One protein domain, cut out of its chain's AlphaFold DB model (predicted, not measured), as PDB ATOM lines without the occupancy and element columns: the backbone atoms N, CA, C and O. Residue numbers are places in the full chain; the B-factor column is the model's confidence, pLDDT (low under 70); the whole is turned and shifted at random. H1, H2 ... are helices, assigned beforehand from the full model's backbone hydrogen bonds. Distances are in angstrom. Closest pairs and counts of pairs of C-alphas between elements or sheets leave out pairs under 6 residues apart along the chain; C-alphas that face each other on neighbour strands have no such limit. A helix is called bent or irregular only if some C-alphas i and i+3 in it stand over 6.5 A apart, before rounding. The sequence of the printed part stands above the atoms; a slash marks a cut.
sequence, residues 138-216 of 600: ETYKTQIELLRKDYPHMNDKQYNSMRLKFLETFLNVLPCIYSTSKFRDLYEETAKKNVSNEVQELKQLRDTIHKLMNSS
ATOM      1  N   GLU A 138     -28.386  13.654   4.337       94.25
ATOM      2  CA  GLU A 138     -26.977  13.995   4.119       94.25
ATOM      3  C   GLU A 138     -26.773  15.514   3.963       94.25
ATOM      4  O   GLU A 138     -25.783  16.065   4.457       94.25
ATOM      5  N   THR A 139     -27.738  16.216   3.355       94.56
ATOM      6  CA  THR A 139     -27.761  17.686   3.285       94.56
ATOM      7  C   THR A 139     -27.941  18.282   4.680       94.56
ATOM      8  O   THR A 139     -27.210  19.204   5.042       94.56
ATOM      9  N   TYR A 140     -28.826  17.705   5.504       96.31
ATOM     10  CA  TYR A 140     -29.000  18.120   6.899       96.31
ATOM     11  C   TYR A 140     -27.701  17.961   7.699       96.31
ATOM     12  O   TYR A 140     -27.243  18.909   8.341       96.31
ATOM     13  N   LYS A 141     -27.041  16.798   7.591       95.81
ATOM     14  CA  LYS A 141     -25.747  16.550   8.251       95.81
ATOM     15  C   LYS A 141     -24.665  17.538   7.799       95.81
ATOM     16  O   LYS A 141     -23.935  18.066   8.636       95.81
ATOM     17  N   THR A 142     -24.624  17.872   6.510       96.12
ATOM     18  CA  THR A 142     -23.706  18.890   5.968       96.12
ATOM     19  C   THR A 142     -23.977  20.279   6.560       96.12
ATOM     20  O   THR A 142     -23.042  20.988   6.934       96.12
ATOM     21  N   GLN A 143     -25.248  20.670   6.703       94.38
ATOM     22  CA  GLN A 143     -25.631  21.967   7.266       94.38
ATOM     23  C   GLN A 143     -25.318  22.078   8.764       94.38
ATOM     24  O   GLN A 143     -24.749  23.088   9.182       94.38
ATOM     25  N   ILE A 144     -25.583  21.045   9.575       95.50
ATOM     26  CA  ILE A 144     -25.226  21.073  11.008       95.50
ATOM     27  C   ILE A 144     -23.708  21.015  11.238       95.50
ATOM     28  O   ILE A 144     -23.220  21.584  12.215       95.50
ATOM     29  N   GLU A 145     -22.936  20.410  10.328       96.00
ATOM     30  CA  GLU A 145     -21.470  20.490  10.338       96.00
ATOM     31  C   GLU A 145     -20.941  21.892  10.017       96.00
ATOM     32  O   GLU A 145     -19.882  22.272  10.520       96.00
ATOM     33  N   LEU A 146     -21.621  22.656   9.158       96.50
ATOM     34  CA  LEU A 146     -21.297  24.064   8.913       96.50
ATOM     35  C   LEU A 146     -21.692  24.916  10.121       96.50
ATOM     36  O   LEU A 146     -20.854  25.648  10.642       96.50
ATOM     37  N   LEU A 147     -22.901  24.725  10.651       94.94
ATOM     38  CA  LEU A 147     -23.387  25.428  11.840       94.94
ATOM     39  C   LEU A 147     -22.493  25.168  13.063       94.94
ATOM     40  O   LEU A 147     -22.189  26.095  13.802       94.94
ATOM     41  N   ARG A 148     -21.977  23.943  13.246       94.62
ATOM     42  CA  ARG A 148     -20.998  23.618  14.302       94.62
ATOM     43  C   ARG A 148     -19.734  24.476  14.213       94.62
ATOM     44  O   ARG A 148     -19.180  24.816  15.263       94.62
ATOM     45  N   LYS A 149     -19.263  24.793  13.002       96.25
ATOM     46  CA  LYS A 149     -18.023  25.554  12.772       96.25
ATOM     47  C   LYS A 149     -18.187  27.032  13.132       96.25
ATOM     48  O   LYS A 149     -17.218  27.608  13.608       96.25
ATOM     49  N   ASP A 150     -19.397  27.591  13.034       93.00
ATOM     50  CA  ASP A 150     -19.705  28.970  13.465       93.00
ATOM     51  C   ASP A 150     -19.521  29.175  14.988       93.00
ATOM     52  O   ASP A 150     -19.385  30.307  15.447       93.00
ATOM     53  N   TYR A 151     -19.432  28.100  15.788       92.69
ATOM     54  CA  TYR A 151     -19.210  28.135  17.244       92.69
ATOM     55  C   TYR A 151     -17.803  27.626  17.647       92.69
ATOM     56  O   TYR A 151     -17.692  26.717  18.482       92.69
ATOM     57  N   PRO A 152     -16.689  28.188  17.125       93.81
ATOM     58  CA  PRO A 152     -15.336  27.702  17.427       93.81
ATOM     59  C   PRO A 152     -14.920  27.993  18.879       93.81
ATOM     60  O   PRO A 152     -13.953  27.430  19.383       93.81
ATOM     61  N   HIS A 153     -15.662  28.874  19.557       91.12
ATOM     62  CA  HIS A 153     -15.469  29.246  20.953       91.12
ATOM     63  C   HIS A 153     -16.022  28.202  21.946       91.12
ATOM     64  O   HIS A 153     -15.668  28.241  23.122       91.12
ATOM     65  N   MET A 154     -16.870  27.267  21.494       90.75
ATOM     66  CA  MET A 154     -17.374  26.156  22.308       90.75
ATOM     67  C   MET A 154     -16.594  24.873  22.019       90.75
ATOM     68  O   MET A 154     -16.385  24.511  20.858       90.75
ATOM     69  N   ASN A 155     -16.241  24.121  23.064       93.69
ATOM     70  CA  ASN A 155     -15.809  22.733  22.891       93.69
ATOM     71  C   ASN A 155     -17.013  21.811  22.616       93.69
ATOM     72  O   ASN A 155     -18.156  22.155  22.921       93.69
ATOM     73  N   ASP A 156     -16.766  20.617  22.074       91.94
ATOM     74  CA  ASP A 156     -17.848  19.729  21.623       91.94
ATOM     75  C   ASP A 156     -18.786  19.287  22.755       91.94
ATOM     76  O   ASP A 156     -19.970  19.086  22.516       91.94
ATOM     77  N   LYS A 157     -18.317  19.200  24.010       89.00
ATOM     78  CA  LYS A 157     -19.197  18.900  25.153       89.00
ATOM     79  C   LYS A 157     -20.170  20.053  25.424       89.00
ATOM     80  O   LYS A 157     -21.335  19.794  25.720       89.00
ATOM     81  N   GLN A 158     -19.708  21.300  25.331       88.31
ATOM     82  CA  GLN A 158     -20.552  22.491  25.481       88.31
ATOM     83  C   GLN A 158     -21.545  22.597  24.322       88.31
ATOM     84  O   GLN A 158     -22.752  22.630  24.564       88.31
ATOM     85  N   TYR A 159     -21.050  22.559  23.080       90.44
ATOM     86  CA  TYR A 159     -21.887  22.668  21.885       90.44
ATOM     87  C   TYR A 159     -22.939  21.557  21.837       90.44
ATOM     88  O   TYR A 159     -24.121  21.852  21.708       90.44
ATOM     89  N   ASN A 160     -22.556  20.292  22.040       92.12
ATOM     90  CA  ASN A 160     -23.500  19.172  22.006       92.12
ATOM     91  C   ASN A 160     -24.547  19.260  23.126       92.12
ATOM     92  O   ASN A 160     -25.688  18.863  22.915       92.12
ATOM     93  N   SER A 161     -24.199  19.801  24.300       84.19
ATOM     94  CA  SER A 161     -25.162  20.008  25.390       84.19
ATOM     95  C   SER A 161     -26.142  21.151  25.102       84.19
ATOM     96  O   SER A 161     -27.313  21.044  25.463       84.19
ATOM     97  N   MET A 162     -25.686  22.230  24.459       90.19
ATOM     98  CA  MET A 162     -26.537  23.335  24.002       90.19
ATOM     99  C   MET A 162     -27.460  22.876  22.866       90.19
ATOM    100  O   MET A 162     -28.677  23.034  22.950       90.19
ATOM    101  N   ARG A 163     -26.878  22.251  21.836       92.56
ATOM    102  CA  ARG A 163     -27.562  21.720  20.654       92.56
ATOM    103  C   ARG A 163     -28.629  20.700  21.042       92.56
ATOM    104  O   ARG A 163     -29.755  20.820  20.580       92.56
ATOM    105  N   LEU A 164     -28.321  19.768  21.949       90.00
ATOM    106  CA  LEU A 164     -29.297  18.799  22.451       90.00
ATOM    107  C   LEU A 164     -30.496  19.489  23.125       90.00
ATOM    108  O   LEU A 164     -31.627  19.193  22.758       90.00
ATOM    109  N   LYS A 165     -30.269  20.458  24.027       81.75
ATOM    110  CA  LYS A 165     -31.354  21.209  24.691       81.75
ATOM    111  C   LYS A 165     -32.225  21.987  23.690       81.75
ATOM    112  O   LYS A 165     -33.447  22.003  23.816       81.75
ATOM    113  N   PHE A 166     -31.604  22.624  22.696       83.06
ATOM    114  CA  PHE A 166     -32.307  23.334  21.624       83.06
ATOM    115  C   PHE A 166     -33.199  22.373  20.821       83.06
ATOM    116  O   PHE A 166     -34.399  22.599  20.699       83.06
ATOM    117  N   LEU A 167     -32.649  21.242  20.376       88.62
ATOM    118  CA  LEU A 167     -33.381  20.241  19.596       88.62
ATOM    119  C   LEU A 167     -34.484  19.522  20.383       88.62
ATOM    120  O   LEU A 167     -35.549  19.245  19.838       88.62
ATOM    121  N   GLU A 168     -34.284  19.278  21.678       85.25
ATOM    122  CA  GLU A 168     -35.329  18.732  22.550       85.25
ATOM    123  C   GLU A 168     -36.517  19.691  22.732       85.25
ATOM    124  O   GLU A 168     -37.611  19.227  23.047       85.25
ATOM    125  N   THR A 169     -36.358  20.994  22.474       75.69
ATOM    126  CA  THR A 169     -37.479  21.952  22.519       75.69
ATOM    127  C   THR A 169     -38.483  21.686  21.387       75.69
ATOM    128  O   THR A 169     -39.684  21.594  21.638       75.69
ATOM    129  N   PHE A 170     -37.999  21.444  20.163       81.69
ATOM    130  CA  PHE A 170     -38.834  21.142  18.988       81.69
ATOM    131  C   PHE A 170     -39.597  19.812  19.069       81.69
ATOM    132  O   PHE A 170     -40.579  19.631  18.357       81.69
ATOM    133  N   LEU A 171     -39.137  18.869  19.900       80.69
ATOM    134  CA  LEU A 171     -39.762  17.548  20.039       80.69
ATOM    135  C   LEU A 171     -40.687  17.424  21.256       80.69
ATOM    136  O   LEU A 171     -41.599  16.606  21.223       80.69
ATOM    137  N   ASN A 172     -40.428  18.173  22.336       68.88
ATOM    138  CA  ASN A 172     -41.105  17.977  23.628       68.88
ATOM    139  C   ASN A 172     -41.894  19.201  24.128       68.88
ATOM    140  O   ASN A 172     -42.608  19.073  25.119       68.88
ATOM    141  N   VAL A 173     -41.734  20.379  23.512       71.19
ATOM    142  CA  VAL A 173     -42.350  21.640  23.981       71.19
ATOM    143  C   VAL A 173     -43.246  22.267  22.915       71.19
ATOM    144  O   VAL A 173     -44.323  22.759  23.239       71.19
ATOM    145  N   LEU A 174     -42.819  22.253  21.651       65.88
ATOM    146  CA  LEU A 174     -43.571  22.850  20.547       65.88
ATOM    147  C   LEU A 174     -44.506  21.815  19.887       65.88
ATOM    148  O   LEU A 174     -44.067  20.689  19.636       65.88
ATOM    149  N   PRO A 175     -45.765  22.164  19.556       76.25
ATOM    150  CA  PRO A 175     -46.667  21.258  18.837       76.25
ATOM    151  C   PRO A 175     -46.211  21.048  17.383       76.25
ATOM    152  O   PRO A 175     -46.234  19.926  16.868       76.25
ATOM    153  N   CYS A 176     -45.727  22.117  16.749       84.44
ATOM    154  CA  CYS A 176     -45.153  22.136  15.409       84.44
ATOM    155  C   CYS A 176     -43.784  22.823  15.432       84.44
ATOM    156  O   CYS A 176     -43.537  23.675  16.284       84.44
ATOM    157  N   ILE A 177     -42.909  22.464  14.495       87.69
ATOM    158  CA  ILE A 177     -41.627  23.145  14.277       87.69
ATOM    159  C   ILE A 177     -41.848  24.460  13.524       87.69
ATOM    160  O   ILE A 177     -41.172  25.441  13.827       87.69
ATOM    161  N   TYR A 178     -42.810  24.481  12.595       92.81
ATOM    162  CA  TYR A 178     -43.104  25.636  11.745       92.81
ATOM    163  C   TYR A 178     -44.424  26.333  12.119       92.81
ATOM    164  O   TYR A 178     -45.462  25.682  12.306       92.81
ATOM    165  N   SER A 179     -44.392  27.664  12.201       87.12
ATOM    166  CA  SER A 179     -45.534  28.535  12.522       87.12
ATOM    167  C   SER A 179     -46.534  28.656  11.367       87.12
ATOM    168  O   SER A 179     -47.745  28.705  11.597       87.12
ATOM    169  N   THR A 180     -46.065  28.630  10.122       91.12
ATOM    170  CA  THR A 180     -46.882  28.791   8.908       91.12
ATOM    171  C   THR A 180     -47.313  27.431   8.353       91.12
ATOM    172  O   THR A 180     -46.511  26.498   8.280       91.12
ATOM    173  N   SER A 181     -48.562  27.307   7.886       92.56
ATOM    174  CA  SER A 181     -49.089  26.067   7.277       92.56
ATOM    175  C   SER A 181     -48.217  25.560   6.126       92.56
ATOM    176  O   SER A 181     -47.731  24.436   6.180       92.56
ATOM    177  N   LYS A 182     -47.906  26.433   5.160       94.44
ATOM    178  CA  LYS A 182     -47.055  26.129   3.997       94.44
ATOM    179  C   LYS A 182     -45.713  25.487   4.374       94.44
ATOM    180  O   LYS A 182     -45.256  24.591   3.671       94.44
ATOM    181  N   PHE A 183     -45.072  25.927   5.459       96.00
ATOM    182  CA  PHE A 183     -43.803  25.339   5.898       96.00
ATOM    183  C   PHE A 183     -43.999  24.048   6.693       96.00
ATOM    184  O   PHE A 183     -43.194  23.132   6.530       96.00
ATOM    185  N   ARG A 184     -45.097  23.899   7.449       96.31
ATOM    186  CA  ARG A 184     -45.453  22.599   8.038       96.31
ATOM    187  C   ARG A 184     -45.646  21.529   6.966       96.31
ATOM    188  O   ARG A 184     -45.011  20.481   7.041       96.31
ATOM    189  N   ASP A 185     -46.456  21.822   5.954       96.88
ATOM    190  CA  ASP A 185     -46.822  20.871   4.898       96.88
ATOM    191  C   ASP A 185     -45.604  20.422   4.065       96.88
ATOM    192  O   ASP A 185     -45.552  19.286   3.596       96.88
ATOM    193  N   LEU A 186     -44.599  21.295   3.913       96.12
ATOM    194  CA  LEU A 186     -43.353  21.002   3.195       96.12
ATOM    195  C   LEU A 186     -42.278  20.315   4.055       96.12
ATOM    196  O   LEU A 186     -41.480  19.543   3.515       96.12
ATOM    197  N   TYR A 187     -42.206  20.610   5.358       97.62
ATOM    198  CA  TYR A 187     -41.008  20.323   6.160       97.62
ATOM    199  C   TYR A 187     -41.232  19.668   7.526       97.62
ATOM    200  O   TYR A 187     -40.275  19.106   8.057       97.62
ATOM    201  N   GLU A 188     -42.433  19.687   8.111       96.62
ATOM    202  CA  GLU A 188     -42.664  19.268   9.507       96.62
ATOM    203  C   GLU A 188     -42.239  17.813   9.780       96.62
ATOM    204  O   GLU A 188     -41.543  17.546  10.763       96.62
ATOM    205  N   GLU A 189     -42.608  16.870   8.903       97.25
ATOM    206  CA  GLU A 189     -42.252  15.450   9.059       97.25
ATOM    207  C   GLU A 189     -40.736  15.238   8.924       97.25
ATOM    208  O   GLU A 189     -40.104  14.621   9.790       97.25
ATOM    209  N   THR A 190     -40.132  15.789   7.866       98.12
ATOM    210  CA  THR A 190     -38.690  15.674   7.605       98.12
ATOM    211  C   THR A 190     -37.875  16.321   8.723       98.12
ATOM    212  O   THR A 190     -36.894  15.733   9.178       98.12
ATOM    213  N   ALA A 191     -38.316  17.472   9.237       97.81
ATOM    214  CA  ALA A 191     -37.684  18.159  10.355       97.81
ATOM    215  C   ALA A 191     -37.783  17.336  11.643       97.81
ATOM    216  O   ALA A 191     -36.753  17.040  12.248       97.81
ATOM    217  N   LYS A 192     -38.975  16.863  12.034       96.56
ATOM    218  CA  LYS A 192     -39.136  15.999  13.220       96.56
ATOM    219  C   LYS A 192     -38.296  14.720  13.120       96.56
ATOM    220  O   LYS A 192     -37.705  14.299  14.118       96.56
ATOM    221  N   LYS A 193     -38.153  14.142  11.924       98.06
ATOM    222  CA  LYS A 193     -37.287  12.982  11.647       98.06
ATOM    223  C   LYS A 193     -35.794  13.308  11.784       98.06
ATOM    224  O   LYS A 193     -35.092  12.619  12.524       98.06
ATOM    225  N   ASN A 194     -35.312  14.365  11.128       98.12
ATOM    226  CA  ASN A 194     -33.918  14.820  11.190       98.12
ATOM    227  C   ASN A 194     -33.503  15.200  12.625       98.12
ATOM    228  O   ASN A 194     -32.479  14.731  13.127       98.12
ATOM    229  N   VAL A 195     -34.345  15.976  13.314       96.69
ATOM    230  CA  VAL A 195     -34.152  16.414  14.704       96.69
ATOM    231  C   VAL A 195     -34.154  15.222  15.670       96.69
ATOM    232  O   VAL A 195     -33.265  15.127  16.514       96.69
ATOM    233  N   SER A 196     -35.088  14.272  15.528       97.25
ATOM    234  CA  SER A 196     -35.116  13.046  16.346       97.25
ATOM    235  C   SER A 196     -33.845  12.207  16.182       97.25
ATOM    236  O   SER A 196     -33.279  11.744  17.177       97.25
ATOM    237  N   ASN A 197     -33.343  12.066  14.952       97.50
ATOM    238  CA  ASN A 197     -32.101  11.343  14.680       97.50
ATOM    239  C   ASN A 197     -30.886  12.027  15.336       97.50
ATOM    240  O   ASN A 197     -30.113  11.358  16.022       97.50
ATOM    241  N   GLU A 198     -30.737  13.351  15.210       97.12
ATOM    242  CA  GLU A 198     -29.633  14.080  15.857       97.12
ATOM    243  C   GLU A 198     -29.727  14.015  17.395       97.12
ATOM    244  O   GLU A 198     -28.727  13.758  18.067       97.12
ATOM    245  N   VAL A 199     -30.927  14.147  17.972       96.38
ATOM    246  CA  VAL A 199     -31.162  13.987  19.421       96.38
ATOM    247  C   VAL A 199     -30.755  12.590  19.908       96.38
ATOM    248  O   VAL A 199     -30.171  12.463  20.990       96.38
ATOM    249  N   GLN A 200     -31.014  11.541  19.124       97.31
ATOM    250  CA  GLN A 200     -30.575  10.179  19.438       97.31
ATOM    251  C   GLN A 200     -29.051  10.025  19.329       97.31
ATOM    252  O   GLN A 200     -28.438   9.501  20.262       97.31
ATOM    253  N   GLU A 201     -28.422  10.517  18.257       95.94
ATOM    254  CA  GLU A 201     -26.961  10.477  18.072       95.94
ATOM    255  C   GLU A 201     -26.226  11.221  19.206       95.94
ATOM    256  O   GLU A 201     -25.295  10.677  19.812       95.94
ATOM    257  N   LEU A 202     -26.694  12.416  19.584       94.06
ATOM    258  CA  LEU A 202     -26.134  13.211  20.683       94.06
ATOM    259  C   LEU A 202     -26.293  12.525  22.053       94.06
ATOM    260  O   LEU A 202     -25.350  12.527  22.852       94.06
ATOM    261  N   LYS A 203     -27.443  11.889  22.329       94.00
ATOM    262  CA  LYS A 203     -27.662  11.104  23.561       94.00
ATOM    263  C   LYS A 203     -26.760   9.869  23.617       94.00
ATOM    264  O   LYS A 203     -26.100   9.646  24.632       94.00
ATOM    265  N   GLN A 204     -26.658   9.110  22.525       95.50
ATOM    266  CA  GLN A 204     -25.774   7.941  22.439       95.50
ATOM    267  C   GLN A 204     -24.298   8.325  22.631       95.50
ATOM    268  O   GLN A 204     -23.570   7.633  23.353       95.50
ATOM    269  N   LEU A 205     -23.858   9.447  22.051       91.94
ATOM    270  CA  LEU A 205     -22.509   9.985  22.229       91.94
ATOM    271  C   LEU A 205     -22.242  10.379  23.690       91.94
ATOM    272  O   LEU A 205     -21.247   9.937  24.271       91.94
ATOM    273  N   ARG A 206     -23.147  11.149  24.310       90.31
ATOM    274  CA  ARG A 206     -23.084  11.536  25.733       90.31
ATOM    275  C   ARG A 206     -22.946  10.307  26.636       90.31
ATOM    276  O   ARG A 206     -22.034  10.240  27.462       90.31
ATOM    277  N   ASP A 207     -23.810   9.316  26.452       90.50
ATOM    278  CA  ASP A 207     -23.864   8.129  27.311       90.50
ATOM    279  C   ASP A 207     -22.650   7.210  27.091       90.50
ATOM    280  O   ASP A 207     -22.153   6.585  28.033       90.50
ATOM    281  N   THR A 208     -22.105   7.177  25.871       92.00
ATOM    282  CA  THR A 208     -20.839   6.498  25.553       92.00
ATOM    283  C   THR A 208     -19.650   7.178  26.236       92.00
ATOM    284  O   THR A 208     -18.819   6.492  26.833       92.00
ATOM    285  N   ILE A 209     -19.593   8.514  26.239       84.50
ATOM    286  CA  ILE A 209     -18.562   9.278  26.959       84.50
ATOM    287  C   ILE A 209     -18.638   8.996  28.468       84.50
ATOM    288  O   ILE A 209     -17.609   8.707  29.079       84.50
ATOM    289  N   HIS A 210     -19.833   8.984  29.070       83.62
ATOM    290  CA  HIS A 210     -19.997   8.617  30.485       83.62
ATOM    291  C   HIS A 210     -19.521   7.186  30.790       83.62
ATOM    292  O   HIS A 210     -18.785   6.982  31.759       83.62
ATOM    293  N   LYS A 211     -19.853   6.201  29.945       88.50
ATOM    294  CA  LYS A 211     -19.359   4.815  30.088       88.50
ATOM    295  C   LYS A 211     -17.830   4.734  30.000       88.50
ATOM    296  O   LYS A 211     -17.215   4.011  30.785       88.50
ATOM    297  N   LEU A 212     -17.203   5.488  29.093       86.19
ATOM    298  CA  LEU A 212     -15.743   5.542  28.939       86.19
ATOM    299  C   LEU A 212     -15.036   6.224  30.121       86.19
ATOM    300  O   LEU A 212     -13.988   5.740  30.551       86.19
ATOM    301  N   MET A 213     -15.605   7.291  30.691       78.88
ATOM    302  CA  MET A 213     -15.066   7.910  31.911       78.88
ATOM    303  C   MET A 213     -15.120   6.932  33.092       78.88
ATOM    304  O   MET A 213     -14.090   6.662  33.708       78.88
ATOM    305  N   ASN A 214     -16.282   6.326  33.349       75.44
ATOM    306  CA  ASN A 214     -16.479   5.440  34.500       75.44
ATOM    307  C   ASN A 214     -15.627   4.158  34.407       75.44
ATOM    308  O   ASN A 214     -15.025   3.735  35.392       75.44
ATOM    309  N   SER A 215     -15.514   3.556  33.217       73.94
ATOM    310  CA  SER A 215     -14.640   2.387  33.009       73.94
ATOM    311  C   SER A 215     -13.149   2.726  33.119       73.94
ATOM    312  O   SER A 215     -12.376   1.899  33.607       73.94
ATOM    313  N   SER A 216     -12.740   3.946  32.750       57.06
ATOM    314  CA  SER A 216     -11.362   4.419  32.946       57.06
ATOM    315  C   SER A 216     -11.012   4.604  34.425       57.06
ATOM    316  O   SER A 216      -9.888   4.296  34.816       57.06
TER     317      SER A 216
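What this domain is: This is residues 138 to 216 of the 600 residues of the protein "CSON009582 protein" of Culicoides sonorensis (UniProt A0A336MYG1). One long helix, H3, makes the length of this domain, kinked near one end, and the shorter H2 packs on its residues 192 to 203 to form a helical hairpin with it. The short H1 is set slantwise close to both helices without clearly touching either, and residues 210 to 216 of H3 stick out free. The printed part has 79 residues with three named helices, in the order H1, H2, H3, and no named strand; its class is all helix. It is loose, with a radius of gyration of the C-alphas of 14.6 A, and spans 50 by 25 by 21 A.

How they stand to each other: H3, residues 181 to 216, has a kink of 57 degrees near residue 188 and is irregular, with C-alphas 186 and 189 8.2 A apart. With residues 192 to 203 alone it touches H2, residues 156 to 172; the closest C-alphas, of Leu 164 and Val 199, are 6.0 A apart. This hairpin runs opposite ways at a steep tilt of 43 degrees. H1, residues 138 to 149, is close to H3 but not clearly touching, its closest C-alphas being those of Tyr 140 and Asn 194, 7.3 A apart. H1 is also close to H2 but not clearly touching, with the closest C-alphas, of Arg 148 and Tyr 159, 7.7 A apart. The O i to N i+4 pairs within hydrogen-bond range are 7 of 8 in H1, 11 of 13 in H2 and 30 of 32 in H3.

Where its parts are: H3 runs 50.5 A from C-alpha 181 at (-49.089, 26.067, 7.277) to C-alpha 216 at (-11.362, 4.419, 32.946). H2 measures 23.4 A from C-alpha 156 to C-alpha 172. H1 begins at C-alpha 138, (-26.977, 13.995, 4.119), and measures 17.0 A to C-alpha 149.

The domain as a whole: The two C-alphas farthest apart, of Lys 182 and Ser 216, are 50.8 A apart. The printed part has no cut, and both links are short. Mean pLDDT of the printed part is 90.1; residues 172, 174 and 216 are under 70.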